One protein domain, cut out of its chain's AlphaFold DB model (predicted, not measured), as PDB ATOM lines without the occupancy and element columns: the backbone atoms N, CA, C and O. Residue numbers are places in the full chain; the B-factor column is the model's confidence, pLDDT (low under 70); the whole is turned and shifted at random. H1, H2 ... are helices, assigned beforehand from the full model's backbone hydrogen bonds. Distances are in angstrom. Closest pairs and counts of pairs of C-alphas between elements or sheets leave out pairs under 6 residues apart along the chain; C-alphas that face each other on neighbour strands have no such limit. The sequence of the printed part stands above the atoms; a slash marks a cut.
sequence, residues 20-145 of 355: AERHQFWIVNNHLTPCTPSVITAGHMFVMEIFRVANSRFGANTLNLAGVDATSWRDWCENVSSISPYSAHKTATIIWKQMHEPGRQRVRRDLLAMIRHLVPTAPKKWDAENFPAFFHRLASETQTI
ATOM      1  N   ALA A  20      24.559  34.724 -12.285       40.44
ATOM      2  CA  ALA A  20      25.861  34.840 -12.950       40.44
ATOM      3  C   ALA A  20      25.819  34.341 -14.410       40.44
ATOM      4  O   ALA A  20      26.368  34.992 -15.297       40.44
ATOM      5  N   GLU A  21      25.088  33.256 -14.695       38.25
ATOM      6  CA  GLU A  21      24.896  32.754 -16.069       38.25
ATOM      7  C   GLU A  21      24.028  33.691 -16.929       38.25
ATOM      8  O   GLU A  21      24.320  33.897 -18.107       38.25
ATOM      9  N   ARG A  22      23.017  34.358 -16.347       43.88
ATOM     10  CA  ARG A  22      22.279  35.433 -17.038       43.88
ATOM     11  C   ARG A  22      23.164  36.642 -17.354       43.88
ATOM     12  O   ARG A  22      22.883  37.327 -18.330       43.88
ATOM     13  N   HIS A  23      24.240  36.882 -16.602       44.56
ATOM     14  CA  HIS A  23      25.177  37.978 -16.866       44.56
ATOM     15  C   HIS A  23      26.260  37.648 -17.904       44.56
ATOM     16  O   HIS A  23      26.642  38.550 -18.648       44.56
ATOM     17  N   GLN A  24      26.659  36.379 -18.073       37.62
ATOM     18  CA  GLN A  24      27.385  35.959 -19.286       37.62
ATOM     19  C   GLN A  24      26.531  36.167 -20.547       37.62
ATOM     20  O   GLN A  24      27.058  36.567 -21.579       37.62
ATOM     21  N   PHE A  25      25.209  35.992 -20.449       32.59
ATOM     22  CA  PHE A  25      24.280  36.347 -21.526       32.59
ATOM     23  C   PHE A  25      24.073  37.867 -21.668       32.59
ATOM     24  O   PHE A  25      23.910  38.352 -22.780       32.59
ATOM     25  N   TRP A  26      24.117  38.643 -20.580       37.16
ATOM     26  CA  TRP A  26      23.929  40.104 -20.596       37.16
ATOM     27  C   TRP A  26      25.128  40.865 -21.186       37.16
ATOM     28  O   TRP A  26      24.933  41.847 -21.895       37.16
ATOM     29  N   ILE A  27      26.357  40.380 -20.963       41.09
ATOM     30  CA  ILE A  27      27.575  40.907 -21.613       41.09
ATOM     31  C   ILE A  27      27.580  40.593 -23.123       41.09
ATOM     32  O   ILE A  27      28.224  41.299 -23.892       41.09
ATOM     33  N   VAL A  28      26.824  39.578 -23.565       39.34
ATOM     34  CA  VAL A  28      26.787  39.124 -24.967       39.34
ATOM     35  C   VAL A  28      25.532  39.585 -25.737       39.34
ATOM     36  O   VAL A  28      25.596  39.660 -26.957       39.34
ATOM     37  N   ASN A  29      24.411  39.943 -25.087       33.88
ATOM     38  CA  ASN A  29      23.116  40.177 -25.770       33.88
ATOM     39  C   ASN A  29      22.352  41.466 -25.401       33.88
ATOM     40  O   ASN A  29      21.140  41.549 -25.622       33.88
ATOM     41  N   ASN A  30      23.002  42.506 -24.880       35.03
ATOM     42  CA  ASN A  30      22.302  43.770 -24.643       35.03
ATOM     43  C   ASN A  30      22.128  44.610 -25.919       35.03
ATOM     44  O   ASN A  30      22.939  45.472 -26.245       35.03
ATOM     45  N   HIS A  31      20.983  44.413 -26.571       34.59
ATOM     46  CA  HIS A  31      20.289  45.442 -27.343       34.59
ATOM     47  C   HIS A  31      19.648  46.470 -26.393       34.59
ATOM     48  O   HIS A  31      18.432  46.511 -26.217       34.59
ATOM     49  N   LEU A  32      20.473  47.306 -25.764       33.38
ATOM     50  CA  LEU A  32      20.043  48.648 -25.383       33.38
ATOM     51  C   LEU A  32      20.323  49.550 -26.596       33.38
ATOM     52  O   LEU A  32      21.265  49.306 -27.345       33.38
ATOM     53  N   THR A  33      19.448  50.524 -26.837       34.94
ATOM     54  CA  THR A  33      19.566  51.585 -27.859       34.94
ATOM     55  C   THR A  33      21.016  52.017 -28.122       34.94
ATOM     56  O   THR A  33      21.779  52.069 -27.159       34.94
ATOM     57  N   PRO A  34      21.400  52.365 -29.370       31.12
ATOM     58  CA  PRO A  34      22.790  52.577 -29.772       31.12
ATOM     59  C   PRO A  34      23.355  53.886 -29.200       31.12
ATOM     60  O   PRO A  34      23.580  54.856 -29.913       31.12
ATOM     61  N   CYS A  35      23.592  53.906 -27.896       31.42
ATOM     62  CA  CYS A  35      24.710  54.620 -27.318       31.42
ATOM     63  C   CYS A  35      25.831  53.580 -27.270       31.42
ATOM     64  O   CYS A  35      25.826  52.689 -26.419       31.42
ATOM     65  N   THR A  36      26.705  53.605 -28.273       37.06
ATOM     66  CA  THR A  36      27.878  52.733 -28.373       37.06
ATOM     67  C   THR A  36      28.726  52.861 -27.103       37.06
ATOM     68  O   THR A  36      28.855  53.967 -26.573       37.06
ATOM     69  N   PRO A  37      29.233  51.746 -26.543       38.50
ATOM     70  CA  PRO A  37      29.887  51.766 -25.243       38.50
ATOM     71  C   PRO A  37      31.164  52.598 -25.335       38.50
ATOM     72  O   PRO A  37      32.104  52.203 -26.017       38.50
ATOM     73  N   SER A  38      31.182  53.726 -24.619       45.38
ATOM     74  CA  SER A  38      32.393  54.499 -24.359       45.38
ATOM     75  C   SER A  38      33.493  53.553 -23.880       45.38
ATOM     76  O   SER A  38      33.198  52.597 -23.160       45.38
ATOM     77  N   VAL A  39      34.743  53.794 -24.298       47.12
ATOM     78  CA  VAL A  39      35.930  52.977 -23.974       47.12
ATOM     79  C   VAL A  39      36.184  52.960 -22.465       47.12
ATOM     80  O   VAL A  39      37.065  53.615 -21.908       47.12
ATOM     81  N   ILE A  40      35.365  52.187 -21.776       53.88
ATOM     82  CA  ILE A  40      35.442  51.892 -20.371       53.88
ATOM     83  C   ILE A  40      35.964  50.484 -20.295       53.88
ATOM     84  O   ILE A  40      35.370  49.505 -20.737       53.88
ATOM     85  N   THR A  41      37.166  50.420 -19.763       68.88
ATOM     86  CA  THR A  41      37.910  49.186 -19.599       68.88
ATOM     87  C   THR A  41      37.143  48.105 -18.874       68.88
ATOM     88  O   THR A  41      36.376  48.365 -17.944       68.88
ATOM     89  N   ALA A  42      37.515  46.869 -19.197       76.50
ATOM     90  CA  ALA A  42      37.168  45.702 -18.404       76.50
ATOM     91  C   ALA A  42      37.416  45.937 -16.902       76.50
ATOM     92  O   ALA A  42      36.545  45.632 -16.100       76.50
ATOM     93  N   GLY A  43      38.535  46.560 -16.508       82.69
ATOM     94  CA  GLY A  43      38.811  46.830 -15.096       82.69
ATOM     95  C   GLY A  43      37.827  47.811 -14.437       82.69
ATOM     96  O   GLY A  43      37.405  47.552 -13.314       82.69
ATOM     97  N   HIS A  44      37.404  48.889 -15.112       85.31
ATOM     98  CA  HIS A  44      36.429  49.828 -14.551       85.31
ATOM     99  C   HIS A  44      35.076  49.135 -14.445       85.31
ATOM    100  O   HIS A  44      34.442  49.200 -13.394       85.31
ATOM    101  N   MET A  45      34.681  48.393 -15.485       87.12
ATOM    102  CA  MET A  45      33.463  47.585 -15.450       87.12
ATOM    103  C   MET A  45      33.496  46.558 -14.314       87.12
ATOM    104  O   MET A  45      32.503  46.410 -13.609       87.12
ATOM    105  N   PHE A  46      34.631  45.894 -14.071       92.06
ATOM    106  CA  PHE A  46      34.773  44.961 -12.953       92.06
ATOM    107  C   PHE A  46      34.643  45.670 -11.608       92.06
ATOM    108  O   PHE A  46      33.875  45.214 -10.765       92.06
ATOM    109  N   VAL A  47      35.347  46.789 -11.398       92.94
ATOM    110  CA  VAL A  47      35.254  47.562 -10.149       92.94
ATOM    111  C   VAL A  47      33.813  48.008  -9.903       92.94
ATOM    112  O   VAL A  47      33.285  47.789  -8.811       92.94
ATOM    113  N   MET A  48      33.156  48.565 -10.921       91.69
ATOM    114  CA  MET A  48      31.785  49.055 -10.811       91.69
ATOM    115  C   MET A  48      30.776  47.935 -10.596       91.69
ATOM    116  O   MET A  48      29.914  48.064  -9.727       91.69
ATOM    117  N   GLU A  49      30.907  46.808 -11.296       92.56
ATOM    118  CA  GLU A  49      30.025  45.659 -11.092       92.56
ATOM    119  C   GLU A  49      30.182  45.088  -9.681       92.56
ATOM    120  O   GLU A  49      29.192  44.831  -8.991       92.56
ATOM    121  N   ILE A  50      31.421  44.975  -9.196       94.19
ATOM    122  CA  ILE A  50      31.678  44.517  -7.832       94.19
ATOM    123  C   ILE A  50      31.050  45.471  -6.814       94.19
ATOM    124  O   ILE A  50      30.403  45.017  -5.866       94.19
ATOM    125  N   PHE A  51      31.205  46.782  -7.001       93.38
ATOM    126  CA  PHE A  51      30.641  47.780  -6.094       93.38
ATOM    127  C   PHE A  51      29.113  47.797  -6.138       93.38
ATOM    128  O   PHE A  51      28.478  47.909  -5.089       93.38
ATOM    129  N   ARG A  52      28.512  47.614  -7.316       90.88
ATOM    130  CA  ARG A  52      27.058  47.511  -7.500       90.88
ATOM    131  C   ARG A  52      26.491  46.305  -6.753       90.88
ATOM    132  O   ARG A  52      25.508  46.443  -6.020       90.88
ATOM    133  N   VAL A  53      27.132  45.141  -6.882       91.62
ATOM    134  CA  VAL A  53      26.741  43.921  -6.158       91.62
ATOM    135  C   VAL A  53      26.971  44.071  -4.654       91.62
ATOM    136  O   VAL A  53      26.114  43.681  -3.866       91.62
ATOM    137  N   ALA A  54      28.089  44.657  -4.227       92.19
ATOM    138  CA  ALA A  54      28.344  44.912  -2.812       92.19
ATOM    139  C   ALA A  54      27.250  45.807  -2.207       92.19
ATOM    140  O   ALA A  54      26.629  45.438  -1.209       92.19
ATOM    141  N   ASN A  55      26.943  46.932  -2.860       88.81
ATOM    142  CA  ASN A  55      25.925  47.874  -2.405       88.81
ATOM    143  C   ASN A  55      24.538  47.215  -2.291       88.81
ATOM    144  O   ASN A  55      23.871  47.382  -1.272       88.81
ATOM    145  N   SER A  56      24.133  46.394  -3.272       88.56
ATOM    146  CA  SER A  56      22.841  45.688  -3.220       88.56
ATOM    147  C   SER A  56      22.759  44.654  -2.090       88.56
ATOM    148  O   SER A  56      21.695  44.467  -1.500       88.56
ATOM    149  N   ARG A  57      23.877  44.005  -1.736       89.88
ATOM    150  CA  ARG A  57      23.936  42.993  -0.665       89.88
ATOM    151  C   ARG A  57      23.995  43.591   0.742       89.88
ATOM    152  O   ARG A  57      23.631  42.901   1.699       89.88
ATOM    153  N   PHE A  58      24.437  44.839   0.894       88.50
ATOM    154  CA  PHE A  58      24.474  45.502   2.201       88.50
ATOM    155  C   PHE A  58      23.145  46.164   2.596       88.50
ATOM    156  O   PHE A  58      22.882  46.261   3.796       88.50
ATOM    157  N   GLY A  59      22.267  46.485   1.635       78.12
ATOM    158  CA  GLY A  59      20.897  46.966   1.863       78.12
ATOM    159  C   GLY A  59      20.447  48.014   0.837       78.12
ATOM    160  O   GLY A  59      21.276  48.671   0.217       78.12
ATOM    161  N   ALA A  60      19.132  48.180   0.656       50.31
ATOM    162  CA  ALA A  60      18.526  48.932  -0.455       50.31
ATOM    163  C   ALA A  60      18.555  50.473  -0.343       50.31
ATOM    164  O   ALA A  60      18.146  51.148  -1.286       50.31
ATOM    165  N   ASN A  61      19.044  51.051   0.758       52.31
ATOM    166  CA  ASN A  61      19.122  52.506   0.885       52.31
ATOM    167  C   ASN A  61      20.455  53.018   0.332       52.31
ATOM    168  O   ASN A  61      21.527  52.761   0.871       52.31
ATOM    169  N   THR A  62      20.331  53.695  -0.807       52.44
ATOM    170  CA  THR A  62      21.310  54.500  -1.543       52.44
ATOM    171  C   THR A  62      22.550  54.909  -0.733       52.44
ATOM    172  O   THR A  62      22.450  55.735   0.170       52.44
ATOM    173  N   LEU A  63      23.713  54.380  -1.139       56.22
ATOM    174  CA  LEU A  63      25.077  54.728  -0.698       56.22
ATOM    175  C   LEU A  63      25.516  54.187   0.672       56.22
ATOM    176  O   LEU A  63      26.085  54.908   1.488       56.22
ATOM    177  N   ASN A  64      25.409  52.869   0.879       63.66
ATOM    178  CA  ASN A  64      26.130  52.203   1.978       63.66
ATOM    179  C   ASN A  64      27.664  52.301   1.827       63.66
ATOM    180  O   ASN A  64      28.412  52.024   2.763       63.66
ATOM    181  N   LEU A  65      28.148  52.719   0.657       67.94
ATOM    182  CA  LEU A  65      29.546  53.029   0.377       67.94
ATOM    183  C   LEU A  65      29.876  54.441   0.890       67.94
ATOM    184  O   LEU A  65      29.971  55.391   0.117       67.94
ATOM    185  N   ALA A  66      30.002  54.583   2.211       65.38
ATOM    186  CA  ALA A  66      30.262  55.867   2.860       65.38
ATOM    187  C   ALA A  66      31.397  56.667   2.171       65.38
ATOM    188  O   ALA A  66      32.487  56.176   1.909       65.38
ATOM    189  N   GLY A  67      31.185  57.946   1.873       68.25
ATOM    190  CA  GLY A  67      32.243  58.789   1.303       68.25
ATOM    191  C   GLY A  67      32.468  58.663  -0.208       68.25
ATOM    192  O   GLY A  67      33.494  59.171  -0.670       68.25
ATOM    193  N   VAL A  68      31.527  58.050  -0.930       79.00
ATOM    194  CA  VAL A  68      31.200  58.370  -2.328       79.00
ATOM    195  C   VAL A  68      29.912  59.189  -2.307       79.00
ATOM    196  O   VAL A  68      28.932  58.768  -1.694       79.00
ATOM    197  N   ASP A  69      29.901  60.371  -2.912       84.31
ATOM    198  CA  ASP A  69      28.673  61.152  -3.035       84.31
ATOM    199  C   ASP A  69      27.753  60.581  -4.132       84.31
ATOM    200  O   ASP A  69      28.182  59.848  -5.027       84.31
ATOM    201  N   ALA A  70      26.460  60.902  -4.057       82.38
ATOM    202  CA  ALA A  70      25.454  60.373  -4.979       82.38
ATOM    203  C   ALA A  70      25.711  60.743  -6.444       82.38
ATOM    204  O   ALA A  70      25.337  59.974  -7.330       82.38
ATOM    205  N   THR A  71      26.336  61.897  -6.689       83.19
ATOM    206  CA  THR A  71      26.665  62.369  -8.032       83.19
ATOM    207  C   THR A  71      27.807  61.542  -8.598       83.19
ATOM    208  O   THR A  71      27.615  60.916  -9.628       83.19
ATOM    209  N   SER A  72      28.923  61.403  -7.874       82.88
ATOM    210  CA  SER A  72      30.042  60.548  -8.297       82.88
ATOM    211  C   SER A  72      29.597  59.112  -8.578       82.88
ATOM    212  O   SER A  72      29.981  58.528  -9.584       82.88
ATOM    213  N   TRP A  73      28.754  58.536  -7.713       85.81
ATOM    214  CA  TRP A  73      28.223  57.189  -7.932       85.81
ATOM    215  C   TRP A  73      27.379  57.092  -9.207       85.81
ATOM    216  O   TRP A  73      27.522  56.132  -9.967       85.81
ATOM    217  N   ARG A  74      26.502  58.077  -9.444       84.31
ATOM    218  CA  ARG A  74      25.698  58.153 -10.667       84.31
ATOM    219  C   ARG A  74      26.596  58.282 -11.890       84.31
ATOM    220  O   ARG A  74      26.448  57.486 -12.806       84.31
ATOM    221  N   ASP A  75      27.559  59.195 -11.856       81.25
ATOM    222  CA  ASP A  75      28.484  59.446 -12.959       81.25
ATOM    223  C   ASP A  75      29.308  58.200 -13.302       81.25
ATOM    224  O   ASP A  75      29.565  57.940 -14.476       81.25
ATOM    225  N   TRP A  76      29.704  57.398 -12.307       85.94
ATOM    226  CA  TRP A  76      30.380  56.124 -12.561       85.94
ATOM    227  C   TRP A  76      29.438  55.086 -13.179       85.94
ATOM    228  O   TRP A  76      29.823  54.397 -14.115       85.94
ATOM    229  N   CYS A  77      28.200  54.967 -12.688       81.12
ATOM    230  CA  CYS A  77      27.210  54.032 -13.238       81.12
ATOM    231  C   CYS A  77      26.753  54.401 -14.658       81.12
ATOM    232  O   CYS A  77      26.452  53.517 -15.456       81.12
ATOM    233  N   GLU A  78      26.675  55.696 -14.955       79.50
ATOM    234  CA  GLU A  78      26.305  56.248 -16.261       79.50
ATOM    235  C   GLU A  78      27.510  56.394 -17.189       79.50
ATOM    236  O   GLU A  78      27.372  56.935 -18.286       79.50
ATOM    237  N   ASN A  79      28.689  55.899 -16.782       73.69
ATOM    238  CA  ASN A  79      29.894  55.921 -17.603       73.69
ATOM    239  C   ASN A  79      30.339  57.348 -18.001       73.69
ATOM    240  O   ASN A  79      31.064  57.536 -18.978       73.69
ATOM    241  N   VAL A  80      29.922  58.355 -17.224       72.88
ATOM    242  CA  VAL A  80      30.266  59.777 -17.377       72.88
ATOM    243  C   VAL A  80      31.673  60.051 -16.841       72.88
ATOM    244  O   VAL A  80      32.401  60.887 -17.381       72.88
ATOM    245  N   SER A  81      32.095  59.333 -15.794       75.56
ATOM    246  CA  SER A  81      33.451  59.430 -15.250       75.56
ATOM    247  C   SER A  81      34.017  58.079 -14.810       75.56
ATOM    248  O   SER A  81      33.298  57.173 -14.393       75.56
ATOM    249  N   SER A  82      35.343  57.932 -14.886       83.62
ATOM    250  CA  SER A  82      36.039  56.751 -14.372       83.62
ATOM    251  C   SER A  82      36.291  56.879 -12.870       83.62
ATOM    252  O   SER A  82      36.767  57.920 -12.411       83.62
ATOM    253  N   ILE A  83      36.094  55.799 -12.114       87.75
ATOM    254  CA  ILE A  83      36.472  55.760 -10.703       87.75
ATOM    255  C   ILE A  83      37.989  55.930 -10.526       87.75
ATOM    256  O   ILE A  83      38.787  55.242 -11.163       87.75
ATOM    257  N   SER A  84      38.400  56.854  -9.654       86.81
ATOM    258  CA  SER A  84      39.821  57.046  -9.345       86.81
ATOM    259  C   SER A  84      40.373  55.898  -8.480       86.81
ATOM    260  O   SER A  84      39.620  55.334  -7.682       86.81
ATOM    261  N   PRO A  85      41.680  55.579  -8.547       89.94
ATOM    262  CA  PRO A  85      42.324  54.604  -7.668       89.94
ATOM    263  C   PRO A  85      42.106  54.894  -6.187       89.94
ATOM    264  O   PRO A  85      41.830  53.982  -5.409       89.94
ATOM    265  N   TYR A  86      42.155  56.173  -5.806       90.19
ATOM    266  CA  TYR A  86      41.884  56.612  -4.443       90.19
ATOM    267  C   TYR A  86      40.433  56.330  -4.030       90.19
ATOM    268  O   TYR A  86      40.191  55.735  -2.978       90.19
ATOM    269  N   SER A  87      39.464  56.700  -4.873       90.25
ATOM    270  CA  SER A  87      38.043  56.438  -4.624       90.25
ATOM    271  C   SER A  87      37.764  54.936  -4.545       90.25
ATOM    272  O   SER A  87      37.113  54.487  -3.605       90.25
ATOM    273  N   ALA A  88      38.319  54.144  -5.466       92.94
ATOM    274  CA  ALA A  88      38.192  52.689  -5.471       92.94
ATOM    275  C   ALA A  88      38.761  52.060  -4.192       92.94
ATOM    276  O   ALA A  88      38.100  51.235  -3.562       92.94
ATOM    277  N   HIS A  89      39.946  52.495  -3.756       94.19
ATOM    278  CA  HIS A  89      40.553  52.052  -2.502       94.19
ATOM    279  C   HIS A  89      39.658  52.369  -1.299       94.19
ATOM    280  O   HIS A  89      39.327  51.485  -0.510       94.19
ATOM    281  N   LYS A  90      39.227  53.629  -1.165       92.06
ATOM    282  CA  LYS A  90      38.393  54.089  -0.048       92.06
ATOM    283  C   LYS A  90      37.077  53.311   0.030       92.06
ATOM    284  O   LYS A  90      36.706  52.834   1.104       92.06
ATOM    285  N   THR A  91      36.407  53.136  -1.104       91.81
ATOM    286  CA  THR A  91      35.161  52.373  -1.204       91.81
ATOM    287  C   THR A  91      35.368  50.904  -0.841       91.81
ATOM    288  O   THR A  91      34.608  50.351  -0.044       91.81
ATOM    289  N   ALA A  92      36.437  50.279  -1.338       94.88
ATOM    290  CA  ALA A  92      36.785  48.904  -1.000       94.88
ATOM    291  C   ALA A  92      37.096  48.717   0.496       94.88
ATOM    292  O   ALA A  92      36.696  47.709   1.077       94.88
ATOM    293  N   THR A  93      37.719  49.698   1.156       94.62
ATOM    294  CA  THR A  93      37.938  49.687   2.615       94.62
ATOM    295  C   THR A  93      36.624  49.628   3.395       94.62
ATOM    296  O   THR A  93      36.535  48.953   4.421       94.62
ATOM    297  N   ILE A  94      35.580  50.302   2.919       92.88
ATOM    298  CA  ILE A  94      34.265  50.293   3.573       92.88
ATOM    299  C   ILE A  94      33.547  48.972   3.337       92.88
ATOM    300  O   ILE A  94      33.046  48.381   4.294       92.88
ATOM    301  N   ILE A  95      33.573  48.472   2.099       93.56
ATOM    302  CA  ILE A  95      33.061  47.139   1.755       93.56
ATOM    303  C   ILE A  95      33.719  46.077   2.641       93.56
ATOM    304  O   ILE A  95      33.029  45.218   3.193       93.56
ATOM    305  N   TRP A  96      35.043  46.162   2.826       96.00
ATOM    306  CA  TRP A  96      35.794  45.244   3.677       96.00
ATOM    307  C   TRP A  96      35.287  45.255   5.121       96.00
ATOM    308  O   TRP A  96      35.068  44.187   5.696       96.00
ATOM    309  N   LYS A  97      35.070  46.442   5.700       94.38
ATOM    310  CA  LYS A  97      34.531  46.588   7.060       94.38
ATOM    311  C   LYS A  97      33.121  46.000   7.170       94.38
ATOM    312  O   LYS A  97      32.891  45.164   8.039       94.38
ATOM    313  N   GLN A  98      32.221  46.355   6.253       93.12
ATOM    314  CA  GLN A  98      30.822  45.907   6.278       93.12
ATOM    315  C   GLN A  98      30.683  44.390   6.129       93.12
ATOM    316  O   GLN A  98      29.921  43.757   6.854       93.12
ATOM    317  N   MET A  99      31.453  43.753   5.242       95.19
ATOM    318  CA  MET A  99      31.369  42.295   5.082       95.19
ATOM    319  C   MET A  99      31.944  41.502   6.268       95.19
ATOM    320  O   MET A  99      31.751  40.287   6.336       95.19
ATOM    321  N   HIS A 100      32.650  42.166   7.187       96.00
ATOM    322  CA  HIS A 100      33.165  41.576   8.423       96.00
ATOM    323  C   HIS A 100      32.281  41.847   9.648       96.00
ATOM    324  O   HIS A 100      32.605  41.367  10.735       96.00
ATOM    325  N   GLU A 101      31.153  42.542   9.491       94.88
ATOM    326  CA  GLU A 101      30.168  42.687  10.562       94.88
ATOM    327  C   GLU A 101      29.539  41.330  10.946       94.88
ATOM    328  O   GLU A 101      29.392  40.433  10.098       94.88
ATOM    329  N   PRO A 102      29.133  41.147  12.219       96.44
ATOM    330  CA  PRO A 102      28.437  39.942  12.657       96.44
ATOM    331  C   PRO A 102      27.215  39.625  11.779       96.44
ATOM    332  O   PRO A 102      26.391  40.490  11.496       96.44
ATOM    333  N   GLY A 103      27.095  38.372  11.328       95.06
ATOM    334  CA  GLY A 103      25.984  37.913  10.481       95.06
ATOM    335  C   GLY A 103      26.183  38.112   8.971       95.06
ATOM    336  O   GLY A 103      25.349  37.669   8.181       95.06
ATOM    337  N   ARG A 104      27.295  38.720   8.526       95.38
ATOM    338  CA  ARG A 104      27.585  38.964   7.096       95.38
ATOM    339  C   ARG A 104      28.447  37.887   6.425       95.38
ATOM    340  O   ARG A 104      28.892  38.068   5.292       95.38
ATOM    341  N   GLN A 105      28.657  36.727   7.055       96.56
ATOM    342  CA  GLN A 105      29.562  35.683   6.545       96.56
ATOM    343  C   GLN A 105      29.163  35.173   5.153       96.56
ATOM    344  O   GLN A 105      30.040  34.923   4.322       96.56
ATOM    345  N   ARG A 106      27.853  35.045   4.889       94.94
ATOM    346  CA  ARG A 106      27.329  34.655   3.570       94.94
ATOM    347  C   ARG A 106      27.649  35.715   2.514       94.94
ATOM    348  O   ARG A 106      28.246  35.375   1.502       94.94
ATOM    349  N   VAL A 107      27.343  36.987   2.793       93.88
ATOM    350  CA  VAL A 107      27.639  38.117   1.891       93.88
ATOM    351  C   VAL A 107      29.129  38.177   1.565       93.88
ATOM    352  O   VAL A 107      29.491  38.241   0.396       93.88
ATOM    353  N   ARG A 108      29.998  38.071   2.581       96.12
ATOM    354  CA  ARG A 108      31.455  38.038   2.398       96.12
ATOM    355  C   ARG A 108      31.890  36.917   1.459       96.12
ATOM    356  O   ARG A 108      32.638  37.157   0.519       96.12
ATOM    357  N   ARG A 109      31.445  35.683   1.713       96.56
ATOM    358  CA  ARG A 109      31.816  34.521   0.893       96.56
ATOM    359  C   ARG A 109      31.373  34.705  -0.557       96.56
ATOM    360  O   ARG A 109      32.170  34.468  -1.460       96.56
ATOM    361  N   ASP A 110      30.130  35.126  -0.756       95.19
ATOM    362  CA  ASP A 110      29.525  35.242  -2.080       95.19
ATOM    363  C   ASP A 110      30.177  36.397  -2.876       95.19
ATOM    364  O   ASP A 110      30.519  36.218  -4.045       95.19
ATOM    365  N   LEU A 111      30.471  37.536  -2.230       95.75
ATOM    366  CA  LEU A 111      31.176  38.665  -2.850       95.75
ATOM    367  C   LEU A 111      32.607  38.287  -3.264       95.75
ATOM    368  O   LEU A 111      33.006  38.534  -4.399       95.75
ATOM    369  N   LEU A 112      33.373  37.637  -2.380       96.75
ATOM    370  CA  LEU A 112      34.742  37.209  -2.693       96.75
ATOM    371  C   LEU A 112      34.790  36.133  -3.789       96.75
ATOM    372  O   LEU A 112      35.757  36.079  -4.547       96.75
ATOM    373  N   ALA A 113      33.778  35.266  -3.873       95.75
ATOM    374  CA  ALA A 113      33.660  34.295  -4.958       95.75
ATOM    375  C   ALA A 113      33.390  34.989  -6.301       95.75
ATOM    376  O   ALA A 113      34.061  34.689  -7.286       95.75
ATOM    377  N   MET A 114      32.473  35.960  -6.317       96.44
ATOM    378  CA  MET A 114      32.163  36.755  -7.505       96.44
ATOM    379  C   MET A 114      33.374  37.569  -7.987       96.44
ATOM    380  O   MET A 114      33.680  37.529  -9.174       96.44
ATOM    381  N   ILE A 115      34.139  38.200  -7.085       95.88
ATOM    382  CA  ILE A 115      35.365  38.934  -7.456       95.88
ATOM    383  C   ILE A 115      36.358  38.020  -8.185       95.88
ATOM    384  O   ILE A 115      36.905  38.409  -9.211       95.88
ATOM    385  N   ARG A 116      36.578  36.794  -7.692       95.94
ATOM    386  CA  ARG A 116      37.490  35.829  -8.340       95.94
ATOM    387  C   ARG A 116      36.967  35.317  -9.678       95.94
ATOM    388  O   ARG A 116      37.764  34.942 -10.529       95.94
ATOM    389  N   HIS A 117      35.648  35.272  -9.842       94.19
ATOM    390  CA  HIS A 117      35.026  34.903 -11.106       94.19
ATOM    391  C   HIS A 117      35.201  36.005 -12.158       94.19
ATOM    392  O   HIS A 117      35.602  35.708 -13.278       94.19
ATOM    393  N   LEU A 118      34.956  37.267 -11.788       92.25
ATOM    394  CA  LEU A 118      35.128  38.412 -12.687       92.25
ATOM    395  C   LEU A 118      36.601  38.699 -12.994       92.25
ATOM    396  O   LEU A 118      36.939  39.061 -14.116       92.25
ATOM    397  N   VAL A 119      37.481  38.532 -12.005       94.25
ATOM    398  CA  VAL A 119      38.906  38.855 -12.111       94.25
ATOM    399  C   VAL A 119      39.736  37.632 -11.706       94.25
ATOM    400  O   VAL A 119      40.075  37.477 -10.530       94.25
ATOM    401  N   PRO A 120      40.111  36.757 -12.661       92.44
ATOM    402  CA  PRO A 120      40.869  35.535 -12.370       92.44
ATOM    403  C   PRO A 120      42.227  35.769 -11.687       92.44
ATOM    404  O   PRO A 120      42.753  34.875 -11.027       92.44
ATOM    405  N   THR A 121      42.793  36.974 -11.814       92.25
ATOM    406  CA  THR A 121      44.050  37.400 -11.172       92.25
ATOM    407  C   THR A 121      43.872  37.876  -9.724       92.25
ATOM    408  O   THR A 121      44.836  38.309  -9.085       92.25
ATOM    409  N   ALA A 122      42.655  37.810  -9.176       95.75
ATOM    410  CA  ALA A 122      42.365  38.225  -7.812       95.75
ATOM    411  C   ALA A 122      43.109  37.371  -6.755       95.75
ATOM    412  O   ALA A 122      43.191  36.144  -6.886       95.75
ATOM    413  N   PRO A 123      43.615  37.986  -5.667       95.44
ATOM    414  CA  PRO A 123      44.235  37.283  -4.549       95.44
ATOM    415  C   PRO A 123      43.431  36.086  -4.014       95.44
ATOM    416  O   PRO A 123      42.209  36.114  -3.820       95.44
ATOM    417  N   LYS A 124      44.148  35.000  -3.701       95.31
ATOM    418  CA  LYS A 124      43.555  33.820  -3.047       95.31
ATOM    419  C   LYS A 124      43.229  34.088  -1.579       95.31
ATOM    420  O   LYS A 124      42.212  33.601  -1.091       95.31
ATOM    421  N   LYS A 125      44.065  34.866  -0.891       96.69
ATOM    422  CA  LYS A 125      43.877  35.279   0.504       96.69
ATOM    423  C   LYS A 125      43.636  36.779   0.541       96.69
ATOM    424  O   LYS A 125      44.322  37.509  -0.164       96.69
ATOM    425  N   TRP A 126      42.678  37.192   1.360       97.62
ATOM    426  CA  TRP A 126      42.319  38.590   1.526       97.62
ATOM    427  C   TRP A 126      42.494  39.015   2.975       97.62
ATOM    428  O   TRP A 126      42.163  38.248   3.882       97.62
ATOM    429  N   ASP A 127      42.959  40.237   3.167       97.56
ATOM    430  CA  ASP A 127      43.049  40.916   4.452       97.56
ATOM    431  C   ASP A 127      42.648  42.395   4.290       97.56
ATOM    432  O   ASP A 127      42.262  42.846   3.207       97.56
ATOM    433  N   ALA A 128      42.684  43.135   5.398       97.44
ATOM    434  CA  ALA A 128      42.256  44.530   5.434       97.44
ATOM    435  C   ALA A 128      43.145  45.474   4.607       97.44
ATOM    436  O   ALA A 128      42.712  46.584   4.311       97.44
ATOM    437  N   GLU A 129      44.357  45.052   4.245       97.19
ATOM    438  CA  GLU A 129      45.328  45.859   3.509       97.19
ATOM    439  C   GLU A 129      45.279  45.539   2.008       97.19
ATOM    440  O   GLU A 129      45.128  46.431   1.167       97.19
ATOM    441  N   ASN A 130      45.330  44.255   1.654       97.31
ATOM    442  CA  ASN A 130      45.415  43.824   0.266       97.31
ATOM    443  C   ASN A 130      44.082  43.932  -0.489       97.31
ATOM    444  O   ASN A 130      44.096  44.079  -1.714       97.31
ATOM    445  N   PHE A 131      42.938  43.905   0.206       97.56
ATOM    446  CA  PHE A 131      41.639  44.035  -0.447       97.56
ATOM    447  C   PHE A 131      41.454  45.437  -1.036       97.56
ATOM    448  O   PHE A 131      41.283  45.531  -2.249       97.56
ATOM    449  N   PRO A 132      41.596  46.538  -0.275       97.06
ATOM    450  CA  PRO A 132      41.580  47.880  -0.857       97.06
ATOM    451  C   PRO A 132      42.688  48.128  -1.890       97.06
ATOM    452  O   PRO A 132      42.436  48.750  -2.925       97.06
ATOM    453  N   ALA A 133      43.901  47.614  -1.656       95.69
ATOM    454  CA  ALA A 133      45.018  47.757  -2.594       95.69
ATOM    455  C   ALA A 133      44.743  47.091  -3.955       95.69
ATOM    456  O   ALA A 133      45.132  47.614  -4.998       95.69
ATOM    457  N   PHE A 134      44.021  45.969  -3.971       96.31
ATOM    458  CA  PHE A 134      43.594  45.321  -5.208       96.31
ATOM    459  C   PHE A 134      42.659  46.205  -6.042       96.31
ATOM    460  O   PHE A 134      42.878  46.334  -7.245       96.31
ATOM    461  N   PHE A 135      41.660  46.849  -5.426       95.62
ATOM    462  CA  PHE A 135      40.755  47.762  -6.140       95.62
ATOM    463  C   PHE A 135      41.461  49.035  -6.593       95.62
ATOM    464  O   PHE A 135      41.179  49.517  -7.686       95.62
ATOM    465  N   HIS A 136      42.406  49.543  -5.797       94.00
ATOM    466  CA  HIS A 136      43.282  50.626  -6.232       94.00
ATOM    467  C   HIS A 136      44.007  50.240  -7.521       94.00
ATOM    468  O   HIS A 136      43.926  50.965  -8.504       94.00
ATOM    469  N   ARG A 137      44.683  49.083  -7.533       93.00
ATOM    470  CA  ARG A 137      45.425  48.601  -8.702       93.00
ATOM    471  C   ARG A 137      44.514  48.388  -9.908       93.00
ATOM    472  O   ARG A 137      44.847  48.880 -10.978       93.00
ATOM    473  N   LEU A 138      43.364  47.730  -9.730       91.31
ATOM    474  CA  LEU A 138      42.380  47.574 -10.803       91.31
ATOM    475  C   LEU A 138      41.966  48.932 -11.366       91.31
ATOM    476  O   LEU A 138      42.023  49.123 -12.568       91.31
ATOM    477  N   ALA A 139      41.616  49.904 -10.525       89.81
ATOM    478  CA  ALA A 139      41.263  51.240 -10.995       89.81
ATOM    479  C   ALA A 139      42.457  51.972 -11.652       89.81
ATOM    480  O   ALA A 139      42.275  52.673 -12.645       89.81
ATOM    481  N   SER A 140      43.692  51.775 -11.184       84.94
ATOM    482  CA  SER A 140      44.897  52.340 -11.816       84.94
ATOM    483  C   SER A 140      45.131  51.776 -13.216       84.94
ATOM    484  O   SER A 140      45.411  52.536 -14.140       84.94
ATOM    485  N   GLU A 141      44.941  50.468 -13.400       82.25
ATOM    486  CA  GLU A 141      44.999  49.794 -14.704       82.25
ATOM    487  C   GLU A 141      43.898  50.273 -15.666       82.25
ATOM    488  O   GLU A 141      43.953  50.007 -16.861       82.25
ATOM    489  N   THR A 142      42.891  50.987 -15.158       72.19
ATOM    490  CA  THR A 142      41.759  51.484 -15.952       72.19
ATOM    491  C   THR A 142      41.915  52.941 -16.339       72.19
ATOM    492  O   THR A 142      41.509  53.341 -17.430       72.19
ATOM    493  N   GLN A 143      42.580  53.728 -15.489       65.56
ATOM    494  CA  GLN A 143      42.962  55.103 -15.806       65.56
ATOM    495  C   GLN A 143      43.981  55.172 -16.944       65.56
ATOM    496  O   GLN A 143      44.014  56.156 -17.678       65.56
ATOM    497  N   THR A 144      44.757  54.110 -17.168       57.00
ATOM    498  CA  THR A 144      45.640  54.012 -18.335       57.00
ATOM    499  C   THR A 144      44.891  53.861 -19.656       57.00
ATOM    500  O   THR A 144      45.554  53.905 -20.687       57.00
ATOM    501  N   ILE A 145      43.557  53.721 -19.683       59.78
ATOM    502  CA  ILE A 145      42.779  53.413 -20.902       59.78
ATOM    503  C   ILE A 145      41.665  54.453 -21.193       59.78
ATOM    504  O   ILE A 145      41.072  54.418 -22.266       59.78
TER     505      ILE A 145
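AT A GLANCE: This is residues 20 to 145 of the 355 residues of an uncharacterized protein of Verrucomicrobia bacterium (UniProt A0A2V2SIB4). The longest helix, H2, runs through the middle of a four-helix bundle, with H4, H5 and H6 packed about it; the short H3 sits near H2, and residues 21 to 36, most of H1 and part of the link after it, stick out from this body. The bundle is uneven: H4 and H6 share many contacts, while H2 meets H6 with residues 42 to 47 alone. The printed part has 126 residues with six named helices, H1 to H6 in order, and no named strand; its class is all helix. It is compact, with a radius of gyration of the C-alphas of 14.4 A and spans of 44 by 31 by 30 A.

IN THESE COORDINATES: H2, residues 42 to 58, is 24.2 A long and begins at C-alpha 42, (37.168, 45.702, -18.404). H4, residues 85 to 99, is 20.8 A long, H5, residues 105 to 118, 20.2 A, and H6, residues 130 to 143, 19.8 A, ending at C-alpha 143, (42.962, 55.103, -15.806). H3 is residues 70 to 77, 10.6 A, and H1 residues 20 to 29, 14.2 A.

HOW THE PARTS SIT: H2 touches H5, closest C-alphas Phe 46 and Leu 118 at 6.6 A, at a shallow tilt of 15 degrees, opposite ways. H2 touches H6, C-alphas Gly 43 and Thr 142 closest at 5.6 A, at a steep tilt of 44 degrees. H2 and H4 only just touch, with 3 pairs of C-alphas within 8 A, Ala 54 and Ile 95 closest at 6.9 A. H4 touches H6, C-alphas Pro 85 and His 136 closest at 4.3 A. H4 and H5 only just touch, with 3 pairs within 8 A, and only at the corner, C-alphas Met 99 and Arg 108 at 5.0 A. H3 is close to H2 but not clearly touching, C-alphas Met 48 and Cys 77 at 7.2 A. Every O i to N i+4 pair is within hydrogen-bond range in H2 to H6; in H1, 5 of 6 are.

THE WHOLE: The C-alphas farthest apart, Pro 34 and Pro 102, are 44.6 A apart. The printed part has no cut. The links H1 to H2, H2 to H3 and H5 to H6 are long. pLDDT is under 70 in residues 20 to 41, 60 to 67 and 143 to 145.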